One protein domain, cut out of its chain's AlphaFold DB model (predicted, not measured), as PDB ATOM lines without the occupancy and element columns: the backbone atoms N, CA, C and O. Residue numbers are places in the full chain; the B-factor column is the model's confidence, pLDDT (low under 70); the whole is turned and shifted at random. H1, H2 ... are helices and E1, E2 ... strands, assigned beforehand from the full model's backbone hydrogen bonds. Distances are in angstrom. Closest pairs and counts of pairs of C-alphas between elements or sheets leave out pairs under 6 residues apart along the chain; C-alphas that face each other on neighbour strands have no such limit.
ATOM      1  N   PHE A 190     158.779 151.355 189.012       90.44
ATOM      2  CA  PHE A 190     159.376 152.012 190.169       90.44
ATOM      3  C   PHE A 190     159.094 153.510 190.076       90.44
ATOM      4  O   PHE A 190     159.353 154.104 189.020       90.44
ATOM      5  N   GLU A 191     158.669 154.128 191.173       89.69
ATOM      6  CA  GLU A 191     158.569 155.585 191.277       89.69
ATOM      7  C   GLU A 191     159.743 156.160 192.078       89.69
ATOM      8  O   GLU A 191     159.890 155.934 193.279       89.69
ATOM      9  N   VAL A 192     160.628 156.900 191.404       91.81
ATOM     10  CA  VAL A 192     161.764 157.561 192.060       91.81
ATOM     11  C   VAL A 192     161.432 159.024 192.318       91.81
ATOM     12  O   VAL A 192     161.394 159.834 191.391       91.81
ATOM     13  N   GLU A 193     161.247 159.361 193.592       89.31
ATOM     14  CA  GLU A 193     161.061 160.735 194.059       89.31
ATOM     15  C   GLU A 193     162.398 161.407 194.393       89.31
ATOM     16  O   GLU A 193     163.247 160.841 195.092       89.31
ATOM     17  N   ALA A 194     162.575 162.643 193.929       90.19
ATOM     18  CA  ALA A 194     163.755 163.454 194.215       90.19
ATOM     19  C   ALA A 194     163.443 164.955 194.181       90.19
ATOM     20  O   ALA A 194     162.499 165.388 193.519       90.19
ATOM     21  N   ASP A 195     164.291 165.765 194.815       90.06
ATOM     22  CA  ASP A 195     164.213 167.221 194.691       90.06
ATOM     23  C   ASP A 195     164.556 167.667 193.261       90.06
ATOM     24  O   ASP A 195     165.412 167.083 192.583       90.06
ATOM     25  N   ALA A 196     163.920 168.737 192.791       88.00
ATOM     26  CA  ALA A 196     164.056 169.229 191.423       88.00
ATOM     27  C   ALA A 196     165.473 169.685 191.048       88.00
ATOM     28  O   ALA A 196     165.806 169.727 189.861       88.00
ATOM     29  N   ASP A 197     166.305 170.027 192.028       91.00
ATOM     30  CA  ASP A 197     167.707 170.401 191.846       91.00
ATOM     31  C   ASP A 197     168.674 169.202 191.865       91.00
ATOM     32  O   ASP A 197     169.834 169.360 191.473       91.00
ATOM     33  N   THR A 198     168.192 167.995 192.194       91.25
ATOM     34  CA  THR A 198     168.963 166.737 192.139       91.25
ATOM     35  C   THR A 198     169.480 166.440 190.726       91.25
ATOM     36  O   THR A 198     170.552 165.847 190.555       91.25
ATOM     37  N   TYR A 199     168.743 166.858 189.688       94.31
ATOM     38  CA  TYR A 199     169.086 166.607 188.287       94.31
ATOM     39  C   TYR A 199     169.185 167.899 187.476       94.31
ATOM     40  O   TYR A 199     168.289 168.740 187.444       94.31
ATOM     41  N   THR A 200     170.259 168.016 186.701       95.38
ATOM     42  CA  THR A 200     170.375 169.050 185.668       95.38
ATOM     43  C   THR A 200     169.382 168.807 184.528       95.38
ATOM     44  O   THR A 200     169.011 167.671 184.231       95.38
ATOM     45  N   ALA A 201     169.033 169.862 183.785       94.69
ATOM     46  CA  ALA A 201     168.175 169.745 182.602       94.69
ATOM     47  C   ALA A 201     168.698 168.716 181.575       94.69
ATOM     48  O   ALA A 201     167.915 167.987 180.972       94.69
ATOM     49  N   ALA A 202     170.024 168.614 181.415       96.88
ATOM     50  CA  ALA A 202     170.646 167.631 180.531       96.88
ATOM     51  C   ALA A 202     170.467 166.187 181.036       96.88
ATOM     52  O   ALA A 202     170.213 165.295 180.228       96.88
ATOM     53  N   GLN A 203     170.556 165.956 182.352       96.38
ATOM     54  CA  GLN A 203     170.280 164.644 182.952       96.38
ATOM     55  C   GLN A 203     168.807 164.259 182.795       96.38
ATOM     56  O   GLN A 203     168.526 163.134 182.395       96.38
ATOM     57  N   LEU A 204     167.876 165.194 183.015       95.88
ATOM     58  CA  LEU A 204     166.445 164.946 182.808       95.88
ATOM     59  C   LEU A 204     166.131 164.609 181.345       95.88
ATOM     60  O   LEU A 204     165.435 163.636 181.075       95.88
ATOM     61  N   THR A 205     166.715 165.340 180.389       96.31
ATOM     62  CA  THR A 205     166.591 164.998 178.961       96.31
ATOM     63  C   THR A 205     167.180 163.617 178.655       96.31
ATOM     64  O   THR A 205     166.607 162.867 177.868       96.31
ATOM     65  N   ALA A 206     168.308 163.246 179.269       96.50
ATOM     66  CA  ALA A 206     168.892 161.919 179.086       96.50
ATOM     67  C   ALA A 206     167.986 160.806 179.641       96.50
ATOM     68  O   ALA A 206     167.809 159.792 178.970       96.50
ATOM     69  N   LEU A 207     167.379 161.009 180.815       95.88
ATOM     70  CA  LEU A 207     166.400 160.094 181.414       95.88
ATOM     71  C   LEU A 207     165.171 159.921 180.510       95.88
ATOM     72  O   LEU A 207     164.809 158.793 180.181       95.88
ATOM     73  N   GLN A 208     164.603 161.022 180.014       94.25
ATOM     74  CA  GLN A 208     163.483 160.987 179.066       94.25
ATOM     75  C   GLN A 208     163.844 160.237 177.779       94.25
ATOM     76  O   GLN A 208     163.086 159.388 177.317       94.25
ATOM     77  N   ASN A 209     165.036 160.479 177.226       92.50
ATOM     78  CA  ASN A 209     165.525 159.762 176.044       92.50
ATOM     79  C   ASN A 209     165.758 158.265 176.303       92.50
ATOM     80  O   ASN A 209     165.704 157.471 175.364       92.50
ATOM     81  N   ALA A 210     166.021 157.877 177.552       90.69
ATOM     82  CA  ALA A 210     166.118 156.480 177.965       90.69
ATOM     83  C   ALA A 210     164.745 155.822 178.194       90.69
ATOM     84  O   ALA A 210     164.692 154.605 178.353       90.69
ATOM     85  N   GLY A 211     163.650 156.590 178.164       89.69
ATOM     86  CA  GLY A 211     162.283 156.103 178.362       89.69
ATOM     87  C   GLY A 211     161.754 156.251 179.789       89.69
ATOM     88  O   GLY A 211     160.745 155.634 180.112       89.69
ATOM     89  N   VAL A 212     162.423 157.031 180.644       93.12
ATOM     90  CA  VAL A 212     161.927 157.371 181.986       93.12
ATOM     91  C   VAL A 212     160.896 158.490 181.877       93.12
ATOM     92  O   VAL A 212     161.164 159.532 181.268       93.12
ATOM     93  N   THR A 213     159.734 158.300 182.495       92.25
ATOM     94  CA  THR A 213     158.724 159.352 182.624       92.25
ATOM     95  C   THR A 213     159.198 160.366 183.654       92.25
ATOM     96  O   THR A 213     159.604 159.988 184.743       92.25
ATOM     97  N   VAL A 214     159.155 161.658 183.323       93.75
ATOM     98  CA  VAL A 214     159.585 162.734 184.227       93.75
ATOM     99  C   VAL A 214     158.419 163.677 184.472       93.75
ATOM    100  O   VAL A 214     158.043 164.443 183.581       93.75
ATOM    101  N   THR A 215     157.889 163.645 185.689       92.38
ATOM    102  CA  THR A 215     156.832 164.543 186.157       92.38
ATOM    103  C   THR A 215     157.406 165.518 187.173       92.38
ATOM    104  O   THR A 215     158.142 165.127 188.073       92.38
ATOM    105  N   ARG A 216     157.082 166.808 187.033       91.44
ATOM    106  CA  ARG A 216     157.539 167.852 187.958       91.44
ATOM    107  C   ARG A 216     156.363 168.500 188.674       91.44
ATOM    108  O   ARG A 216     155.511 169.096 188.015       91.44
ATOM    109  N   ASN A 217     156.400 168.481 190.003       86.38
ATOM    110  CA  ASN A 217     155.402 169.076 190.883       86.38
ATOM    111  C   ASN A 217     156.077 170.098 191.811       86.38
ATOM    112  O   ASN A 217     156.476 169.797 192.928       86.38
ATOM    113  N   GLY A 218     156.236 171.334 191.329       88.94
ATOM    114  CA  GLY A 218     156.949 172.373 192.079       88.94
ATOM    115  C   GLY A 218     158.438 172.045 192.234       88.94
ATOM    116  O   GLY A 218     159.170 172.016 191.236       88.94
ATOM    117  N   ASP A 219     158.861 171.825 193.478       88.06
ATOM    118  CA  ASP A 219     160.241 171.488 193.840       88.06
ATOM    119  C   ASP A 219     160.486 169.973 193.917       88.06
ATOM    120  O   ASP A 219     161.621 169.562 194.114       88.06
ATOM    121  N   GLU A 220     159.469 169.150 193.652       88.25
ATOM    122  CA  GLU A 220     159.577 167.690 193.598       88.25
ATOM    123  C   GLU A 220     159.572 167.176 192.149       88.25
ATOM    124  O   GLU A 220     158.902 167.715 191.252       88.25
ATOM    125  N   LEU A 221     160.328 166.106 191.921       92.62
ATOM    126  CA  LEU A 221     160.336 165.302 190.707       92.62
ATOM    127  C   LEU A 221     159.881 163.883 191.032       92.62
ATOM    128  O   LEU A 221     160.414 163.263 191.946       92.62
ATOM    129  N   ALA A 222     158.981 163.363 190.204       91.69
ATOM    130  CA  ALA A 222     158.644 161.950 190.145       91.69
ATOM    131  C   ALA A 222     159.186 161.368 188.833       91.69
ATOM    132  O   ALA A 222     158.864 161.853 187.737       91.69
ATOM    133  N   LEU A 223     160.049 160.359 188.943       93.75
ATOM    134  CA  LEU A 223     160.635 159.646 187.815       93.75
ATOM    135  C   LEU A 223     160.030 158.238 187.738       93.75
ATOM    136  O   LEU A 223     160.405 157.355 188.506       93.75
ATOM    137  N   GLY A 224     159.113 158.033 186.794       92.00
ATOM    138  CA  GLY A 224     158.468 156.741 186.560       92.00
ATOM    139  C   GLY A 224     159.336 155.835 185.690       92.00
ATOM    140  O   GLY A 224     159.666 156.178 184.547       92.00
ATOM    141  N   VAL A 225     159.710 154.671 186.219       91.94
ATOM    142  CA  VAL A 225     160.551 153.682 185.538       91.94
ATOM    143  C   VAL A 225     159.783 152.374 185.405       91.94
ATOM    144  O   VAL A 225     159.719 151.593 186.348       91.94
ATOM    145  N   SER A 226     159.253 152.085 184.213       89.31
ATOM    146  CA  SER A 226     158.622 150.780 183.967       89.31
ATOM    147  C   SER A 226     159.592 149.628 184.261       89.31
ATOM    148  O   SER A 226     160.787 149.682 183.943       89.31
ATOM    149  N   LEU A 227     159.075 148.534 184.811       89.31
ATOM    150  CA  LEU A 227     159.864 147.356 185.161       89.31
ATOM    151  C   LEU A 227     160.552 146.759 183.921       89.31
ATOM    152  O   LEU A 227     161.703 146.328 183.975       89.31
ATOM    153  N   ASN A 228     159.895 146.823 182.758       87.75
ATOM    154  CA  ASN A 228     160.501 146.421 181.489       87.75
ATOM    155  C   ASN A 228     161.742 147.251 181.113       87.75
ATOM    156  O   ASN A 228     162.697 146.716 180.544       87.75
ATOM    157  N   LEU A 229     161.742 148.551 181.418       90.75
ATOM    158  CA  LEU A 229     162.902 149.412 181.207       90.75
ATOM    159  C   LEU A 229     164.031 149.105 182.203       90.75
ATOM    160  O   LEU A 229     165.205 149.222 181.844       90.75
ATOM    161  N   ALA A 230     163.679 148.699 183.422       94.12
ATOM    162  CA  ALA A 230     164.618 148.350 184.482       94.12
ATOM    163  C   ALA A 230     165.332 147.001 184.270       94.12
ATOM    164  O   ALA A 230     166.446 146.819 184.770       94.12
ATOM    165  N   PHE A 231     164.732 146.058 183.537       94.62
ATOM    166  CA  PHE A 231     165.336 144.744 183.313       94.62
ATOM    167  C   PHE A 231     166.605 144.801 182.461       94.62
ATOM    168  O   PHE A 231     166.603 145.341 181.351       94.62
ATOM    169  N   PHE A 232     167.683 144.183 182.954       96.81
ATOM    170  CA  PHE A 232     168.972 144.099 182.259       96.81
ATOM    171  C   PHE A 232     169.448 145.453 181.711       96.81
ATOM    172  O   PHE A 232     169.968 145.545 180.598       96.81
ATOM    173  N   ASN A 233     169.266 146.515 182.501       95.75
ATOM    174  CA  ASN A 233     169.627 147.887 182.143       95.75
ATOM    175  C   ASN A 233     170.424 148.587 183.264       95.75
ATOM    176  O   ASN A 233     169.998 149.612 183.796       95.75
ATOM    177  N   PRO A 234     171.584 148.041 183.669       95.31
ATOM    178  CA  PRO A 234     172.291 148.506 184.862       95.31
ATOM    179  C   PRO A 234     172.845 149.938 184.755       95.31
ATOM    180  O   PRO A 234     173.060 150.584 185.776       95.31
ATOM    181  N   GLU A 235     173.071 150.467 183.548       92.94
ATOM    182  CA  GLU A 235     173.514 151.859 183.365       92.94
ATOM    183  C   GLU A 235     172.428 152.872 183.754       92.94
ATOM    184  O   GLU A 235     172.753 153.969 184.215       92.94
ATOM    185  N   LEU A 236     171.147 152.494 183.669       96.12
ATOM    186  CA  LEU A 236     170.040 153.348 184.100       96.12
ATOM    187  C   LEU A 236     170.141 153.705 185.589       96.12
ATOM    188  O   LEU A 236     169.847 154.838 185.962       96.12
ATOM    189  N   LEU A 237     170.659 152.802 186.432       96.62
ATOM    190  CA  LEU A 237     170.924 153.095 187.843       96.62
ATOM    191  C   LEU A 237     171.906 154.265 188.016       96.62
ATOM    192  O   LEU A 237     171.755 155.074 188.928       96.62
ATOM    193  N   ARG A 238     172.917 154.392 187.146       94.00
ATOM    194  CA  ARG A 238     173.866 155.516 187.215       94.00
ATOM    195  C   ARG A 238     173.197 156.835 186.841       94.00
ATOM    196  O   ARG A 238     173.579 157.871 187.376       94.00
ATOM    197  N   MET A 239     172.216 156.793 185.938       95.56
ATOM    198  CA  MET A 239     171.430 157.960 185.537       95.56
ATOM    199  C   MET A 239     170.458 158.388 186.639       95.56
ATOM    200  O   MET A 239     170.359 159.578 186.918       95.56
ATOM    201  N   LEU A 240     169.785 157.422 187.276       96.12
ATOM    202  CA  LEU A 240     168.854 157.644 188.388       96.12
ATOM    203  C   LEU A 240     169.561 157.985 189.702       96.12
ATOM    204  O   LEU A 240     168.959 158.623 190.552       96.12
ATOM    205  N   GLN A 241     170.845 157.649 189.833       95.06
ATOM    206  CA  GLN A 241     171.639 157.763 191.059       95.06
ATOM    207  C   GLN A 241     171.246 156.723 192.126       95.06
ATOM    208  O   GLN A 241     170.105 156.274 192.223       95.06
ATOM    209  N   LEU A 242     172.231 156.298 192.925       96.38
ATOM    210  CA  LEU A 242     172.060 155.192 193.874       96.38
ATOM    211  C   LEU A 242     171.101 155.542 195.021       96.38
ATOM    212  O   LEU A 242     170.256 154.723 195.363       96.38
ATOM    213  N   GLY A 243     171.257 156.732 195.608       95.25
ATOM    214  CA  GLY A 243     170.451 157.207 196.732       95.25
ATOM    215  C   GLY A 243     168.955 157.244 196.411       95.25
ATOM    216  O   GLY A 243     168.206 156.493 197.036       95.25
ATOM    217  N   PRO A 244     168.527 158.024 195.399       94.75
ATOM    218  CA  PRO A 244     167.128 158.090 194.979       94.75
ATOM    219  C   PRO A 244     166.514 156.713 194.693       94.75
ATOM    220  O   PRO A 244     165.428 156.417 195.179       94.75
ATOM    221  N   MET A 245     167.234 155.824 193.994       95.62
ATOM    222  CA  MET A 245     166.738 154.468 193.723       95.62
ATOM    223  C   MET A 245     166.572 153.626 195.002       95.62
ATOM    224  O   MET A 245     165.584 152.911 195.138       95.62
ATOM    225  N   LEU A 246     167.524 153.676 195.943       95.56
ATOM    226  CA  LEU A 246     167.425 152.929 197.207       95.56
ATOM    227  C   LEU A 246     166.317 153.463 198.120       95.56
ATOM    228  O   LEU A 246     165.709 152.678 198.842       95.56
ATOM    229  N   LYS A 247     166.040 154.772 198.077       91.94
ATOM    230  CA  LYS A 247     164.887 155.377 198.753       91.94
ATOM    231  C   LYS A 247     163.574 154.891 198.127       91.94
ATOM    232  O   LYS A 247     162.692 154.445 198.852       91.94
ATOM    233  N   ALA A 248     163.480 154.922 196.796       90.44
ATOM    234  CA  ALA A 248     162.284 154.553 196.037       90.44
ATOM    235  C   ALA A 248     161.784 153.133 196.347       90.44
ATOM    236  O   ALA A 248     160.612 152.935 196.648       90.44
ATOM    237  N   ILE A 249     162.684 152.144 196.375       90.50
ATOM    238  CA  ILE A 249     162.301 150.733 196.585       90.50
ATOM    239  C   ILE A 249     161.738 150.430 197.984       90.50
ATOM    240  O   ILE A 249     161.192 149.350 198.184       90.50
ATOM    241  N   GLY A 250     161.896 151.343 198.949       85.44
ATOM    242  CA  GLY A 250     161.266 151.269 200.273       85.44
ATOM    243  C   GLY A 250     160.125 152.276 200.473       85.44
ATOM    244  O   GLY A 250     159.615 152.401 201.589       85.44
ATOM    245  N   GLY A 251     159.769 153.037 199.432       80.88
ATOM    246  CA  GLY A 251     158.775 154.113 199.478       80.88
ATOM    247  C   GLY A 251     157.363 153.686 199.073       80.88
ATOM    248  O   GLY A 251     156.395 154.285 199.545       80.88
ATOM    249  N   GLU A 252     157.246 152.633 198.263       81.12
ATOM    250  CA  GLU A 252     155.983 152.157 197.693       81.12
ATOM    251  C   GLU A 252     155.517 150.840 198.333       81.12
ATOM    252  O   GLU A 252     156.343 150.006 198.725       81.12
ATOM    253  N   PRO A 253     154.195 150.616 198.458       85.38
ATOM    254  CA  PRO A 253     153.685 149.304 198.813       85.38
ATOM    255  C   PRO A 253     153.999 148.296 197.706       85.38
ATOM    256  O   PRO A 253     153.997 148.623 196.528       85.38
ATOM    257  N   GLN A 254     154.222 147.049 198.105       88.81
ATOM    258  CA  GLN A 254     154.242 145.914 197.190       88.81
ATOM    259  C   GLN A 254     152.814 145.430 196.888       88.81
ATOM    260  O   GLN A 254     151.888 145.651 197.679       88.81
ATOM    261  N   TYR A 255     152.647 144.657 195.813       89.69
ATOM    262  CA  TYR A 255     151.438 143.864 195.631       89.69
ATOM    263  C   TYR A 255     151.367 142.800 196.725       89.69
ATOM    264  O   TYR A 255     152.382 142.318 197.240       89.69
ATOM    265  N   ASN A 256     150.151 142.379 197.052       87.44
ATOM    266  CA  ASN A 256     149.963 141.207 197.884       87.44
ATOM    267  C   ASN A 256     150.598 139.991 197.193       87.44
ATOM    268  O   ASN A 256     150.431 139.777 195.994       87.44
ATOM    269  N   ASN A 257     151.296 139.153 197.960       89.62
ATOM    270  CA  ASN A 257     151.839 137.891 197.456       89.62
ATOM    271  C   ASN A 257     150.714 136.866 197.224       89.62
ATOM    272  O   ASN A 257     150.488 135.970 198.037       89.62
ATOM    273  N   ASP A 258     149.969 137.032 196.140       88.44
ATOM    274  CA  ASP A 258     148.838 136.190 195.766       88.44
ATOM    275  C   ASP A 258     148.918 135.776 194.284       88.44
ATOM    276  O   ASP A 258     150.011 135.702 193.713       88.44
ATOM    277  N   GLU A 259     147.799 135.424 193.642       86.38
ATOM    278  CA  GLU A 259     147.803 135.048 192.226       86.38
ATOM    279  C   GLU A 259     147.966 136.236 191.258       86.38
ATOM    280  O   GLU A 259     147.982 136.043 190.034       86.38
ATOM    281  N   GLN A 260     148.004 137.468 191.763       86.12
ATOM    282  CA  GLN A 260     148.211 138.667 190.973       86.12
ATOM    283  C   GLN A 260     149.694 138.814 190.636       86.12
ATOM    284  O   GLN A 260     150.517 139.141 191.474       86.12
ATOM    285  N   MET A 261     150.033 138.604 189.368       88.44
ATOM    286  CA  MET A 261     151.358 138.921 188.840       88.44
ATOM    287  C   MET A 261     151.241 140.027 187.802       88.44
ATOM    288  O   MET A 261     150.341 139.990 186.951       88.44
ATOM    289  N   ASP A 262     152.160 140.986 187.859       88.25
ATOM    290  CA  ASP A 262     152.208 142.085 186.906       88.25
ATOM    291  C   ASP A 262     152.414 141.580 185.468       88.25
ATOM    292  O   ASP A 262     153.116 140.591 185.224       88.25
ATOM    293  N   ASN A 263     151.824 142.271 184.489       85.88
ATOM    294  CA  ASN A 263     151.963 141.945 183.068       85.88
ATOM    295  C   ASN A 263     153.423 141.996 182.604       85.88
ATOM    296  O   ASN A 263     153.819 141.201 181.744       85.88
ATOM    297  N   HIS A 264     154.243 142.860 183.206       87.25
ATOM    298  CA  HIS A 264     155.673 142.904 182.932       87.25
ATOM    299  C   HIS A 264     156.390 141.589 183.275       87.25
ATOM    300  O   HIS A 264     157.358 141.241 182.601       87.25
ATOM    301  N   LEU A 265     155.876 140.815 184.236       90.69
ATOM    302  CA  LEU A 265     156.414 139.509 184.625       90.69
ATOM    303  C   LEU A 265     155.734 138.335 183.921       90.69
ATOM    304  O   LEU A 265     156.400 137.384 183.519       90.69
ATOM    305  N   ARG A 266     154.406 138.373 183.776       88.81
ATOM    306  CA  ARG A 266     153.635 137.244 183.224       88.81
ATOM    307  C   ARG A 266     153.437 137.301 181.709       88.81
ATOM    308  O   ARG A 266     152.777 136.436 181.143       88.81
ATOM    309  N   SER A 267     153.892 138.350 181.031       84.94
ATOM    310  CA  SER A 267     153.670 138.485 179.586       84.94
ATOM    311  C   SER A 267     154.900 138.935 178.816       84.94
ATOM    312  O   SER A 267     155.106 138.470 177.697       84.94
ATOM    313  N   VAL A 268     155.731 139.808 179.382       85.56
ATOM    314  CA  VAL A 268     156.811 140.463 178.623       85.56
ATOM    315  C   VAL A 268     158.153 140.444 179.359       85.56
ATOM    316  O   VAL A 268     158.992 141.324 179.146       85.56
ATOM    317  N   LEU A 269     158.378 139.425 180.199       89.25
ATOM    318  CA  LEU A 269     159.603 139.284 180.989       89.25
ATOM    319  C   LEU A 269     160.847 139.367 180.087       89.25
ATOM    320  O   LEU A 269     160.988 138.619 179.113       89.25
ATOM    321  N   PHE A 270     161.724 140.320 180.408       89.62
ATOM    322  CA  PHE A 270     162.980 140.634 179.703       89.62
ATOM    323  C   PHE A 270     162.843 140.989 178.211       89.62
ATOM    324  O   PHE A 270     163.848 141.137 177.514       89.62
ATOM    325  N   GLN A 271     161.623 141.157 177.694       86.25
ATOM    326  CA  GLN A 271     161.412 141.479 176.285       86.25
ATOM    327  C   GLN A 271     161.747 142.943 176.002       86.25
ATOM    328  O   GLN A 271     161.474 143.821 176.811       86.25
ATOM    329  N   ILE A 272     162.300 143.235 174.826       84.38
ATOM    330  CA  ILE A 272     162.515 144.618 174.379       84.38
ATOM    331  C   ILE A 272     161.341 145.021 173.476       84.38
ATOM    332  O   ILE A 272     161.034 144.262 172.546       84.38
ATOM    333  N   PRO A 273     160.715 146.194 173.693       81.94
ATOM    334  CA  PRO A 273     159.663 146.687 172.816       81.94
ATOM    335  C   PRO A 273     160.125 146.792 171.362       81.94
ATOM    336  O   PRO A 273     161.284 147.111 171.071       81.94
ATOM    337  N   VAL A 274     159.214 146.550 170.422       81.31
ATOM    338  CA  VAL A 274     159.489 146.824 169.008       81.31
ATOM    339  C   VAL A 274     159.684 148.330 168.784       81.31
ATOM    340  O   VAL A 274     158.994 149.164 169.367       81.31
ATOM    341  N   SER A 275     160.650 148.691 167.935       75.75
ATOM    342  CA  SER A 275     160.987 150.098 167.677       75.75
ATOM    343  C   SER A 275     159.808 150.882 167.088       75.75
ATOM    344  O   SER A 275     159.082 150.365 166.237       75.75
ATOM    345  N   GLY A 276     159.664 152.145 167.503       67.81
ATOM    346  CA  GLY A 276     158.655 153.074 166.985       67.81
ATOM    347  C   GLY A 276     157.276 152.979 167.643       67.81
ATOM    348  O   GLY A 276     156.342 153.575 167.115       67.81
ATOM    349  N   ASN A 277     157.141 152.261 168.765       69.38
ATOM    350  CA  ASN A 277     155.872 152.108 169.475       69.38
ATOM    351  C   ASN A 277     155.994 152.529 170.960       69.38
ATOM    352  O   ASN A 277     156.329 151.696 171.804       69.38
ATOM    353  N   PRO A 278     155.801 153.823 171.285       65.44
ATOM    354  CA  PRO A 278     155.972 154.336 172.646       65.44
ATOM    355  C   PRO A 278     154.914 153.808 173.629       65.44
ATOM    356  O   PRO A 278     155.226 153.642 174.804       65.44
ATOM    357  N   GLU A 279     153.719 153.450 173.143       68.50
ATOM    358  CA  GLU A 279     152.613 152.905 173.953       68.50
ATOM    359  C   GLU A 279     152.977 151.575 174.633       68.50
ATOM    360  O   GLU A 279     152.352 151.178 175.608       68.50
ATOM    361  N   CYS A 280     154.029 150.889 174.179       71.56
ATOM    362  CA  CYS A 280     154.452 149.606 174.742       71.56
ATOM    363  C   CYS A 280     155.046 149.673 176.147       71.56
ATOM    364  O   CYS A 280     155.175 148.634 176.796       71.56
ATOM    365  N   PHE A 281     155.438 150.865 176.592       65.12
ATOM    366  CA  PHE A 281     155.817 151.093 177.982       65.12
ATOM    367  C   PHE A 281     154.601 151.363 178.875       65.12
ATOM    368  O   PHE A 281     154.691 151.119 180.069       65.12
ATOM    369  N   GLU A 282     153.483 151.819 178.299       63.91
ATOM    370  CA  GLU A 282     152.253 152.175 179.019       63.91
ATOM    371  C   GLU A 282     151.251 151.007 179.069       63.91
ATOM    372  O   GLU A 282     150.601 150.789 180.087       63.91
ATOM    373  N   ASP A 283     151.148 150.214 177.994       68.00
ATOM    374  CA  ASP A 283     150.319 149.007 177.932       68.00
ATOM    375  C   ASP A 283     151.097 147.824 177.317       68.00
ATOM    376  O   ASP A 283     151.098 147.613 176.095       68.00
TER     377      ASP A 283
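This is residues 190 to 283 of the 595 residues of the protein "CBM2 domain-containing protein" of Actinobacteria bacterium 13_2_20CM_2_72_6 (UniProt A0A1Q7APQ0). A small three-stranded sheet has H1 and H4 over one face, with H3 touching H1; beyond one end of the strands, a long loop and tail carry the short H5 and H6. Residues 253 to 261 stick out. The printed part has 94 residues, in order E1 H1 E2 E3 H2 H3 H4 H5 H6; the antiparallel sheet runs E1 E3 E2. It is mixed, helices and strands, and compact, with radius of gyration of the C-alphas 14.0 A and spans of 40 by 33 by 23 A.

Find C-alpha 190 at (159.376, 152.012, 190.169), where E1 runs to 195, 16.6 A. Then come H1, 201 to 210, 14.2 A; E2, 213 to 217, 13.2 A; E3, 220 to 226, 19.5 A; H2, 227 to 230; H3, 234 to 240, 10.4 A; H4, 242 to 248, 10.0 A; H5, 263 to 266; and H6, 278 to 281, ending at (155.817, 151.093, 177.982).

Look at N 192 and O 223, 2.9 A, between E1 and E3, and N 215 and O 222, 2.9 A, in the hairpin E2 and E3. E1, H1 and E2 form a split strand-helix-strand unit, two strands running the same way with E3 between them; its crossover is right-handed. H1 is over E2, closest C-alphas Gln 208 and Val 214, 6.7 A. On the same face H4 stands up from the sheet at 61 degrees, closest to E1 at C-alphas Val 192 and Ala 248, 5.0 A. H1 and H3 touch at C-alphas Leu 207 and Met 239, 6.8 A. H2 is close but not clearly touching H5, at C-alphas Asn 228 and His 264, 6.1 A, and H6, at C-alphas Asn 228 and Phe 281, 7.5 A. In H1 and H4 every O i to N i+4 pair is within hydrogen-bond range, in H3 2 of 3; H2, H5 and H6 are too short for one.

The C-alphas farthest apart are those of Ala 202 and Glu 259, 41.5 A. The printed part has no cut. The links H4 to H5 and H5 to H6 are long. Residues 276 to 279 and 281 to 283 have pLDDT under 70.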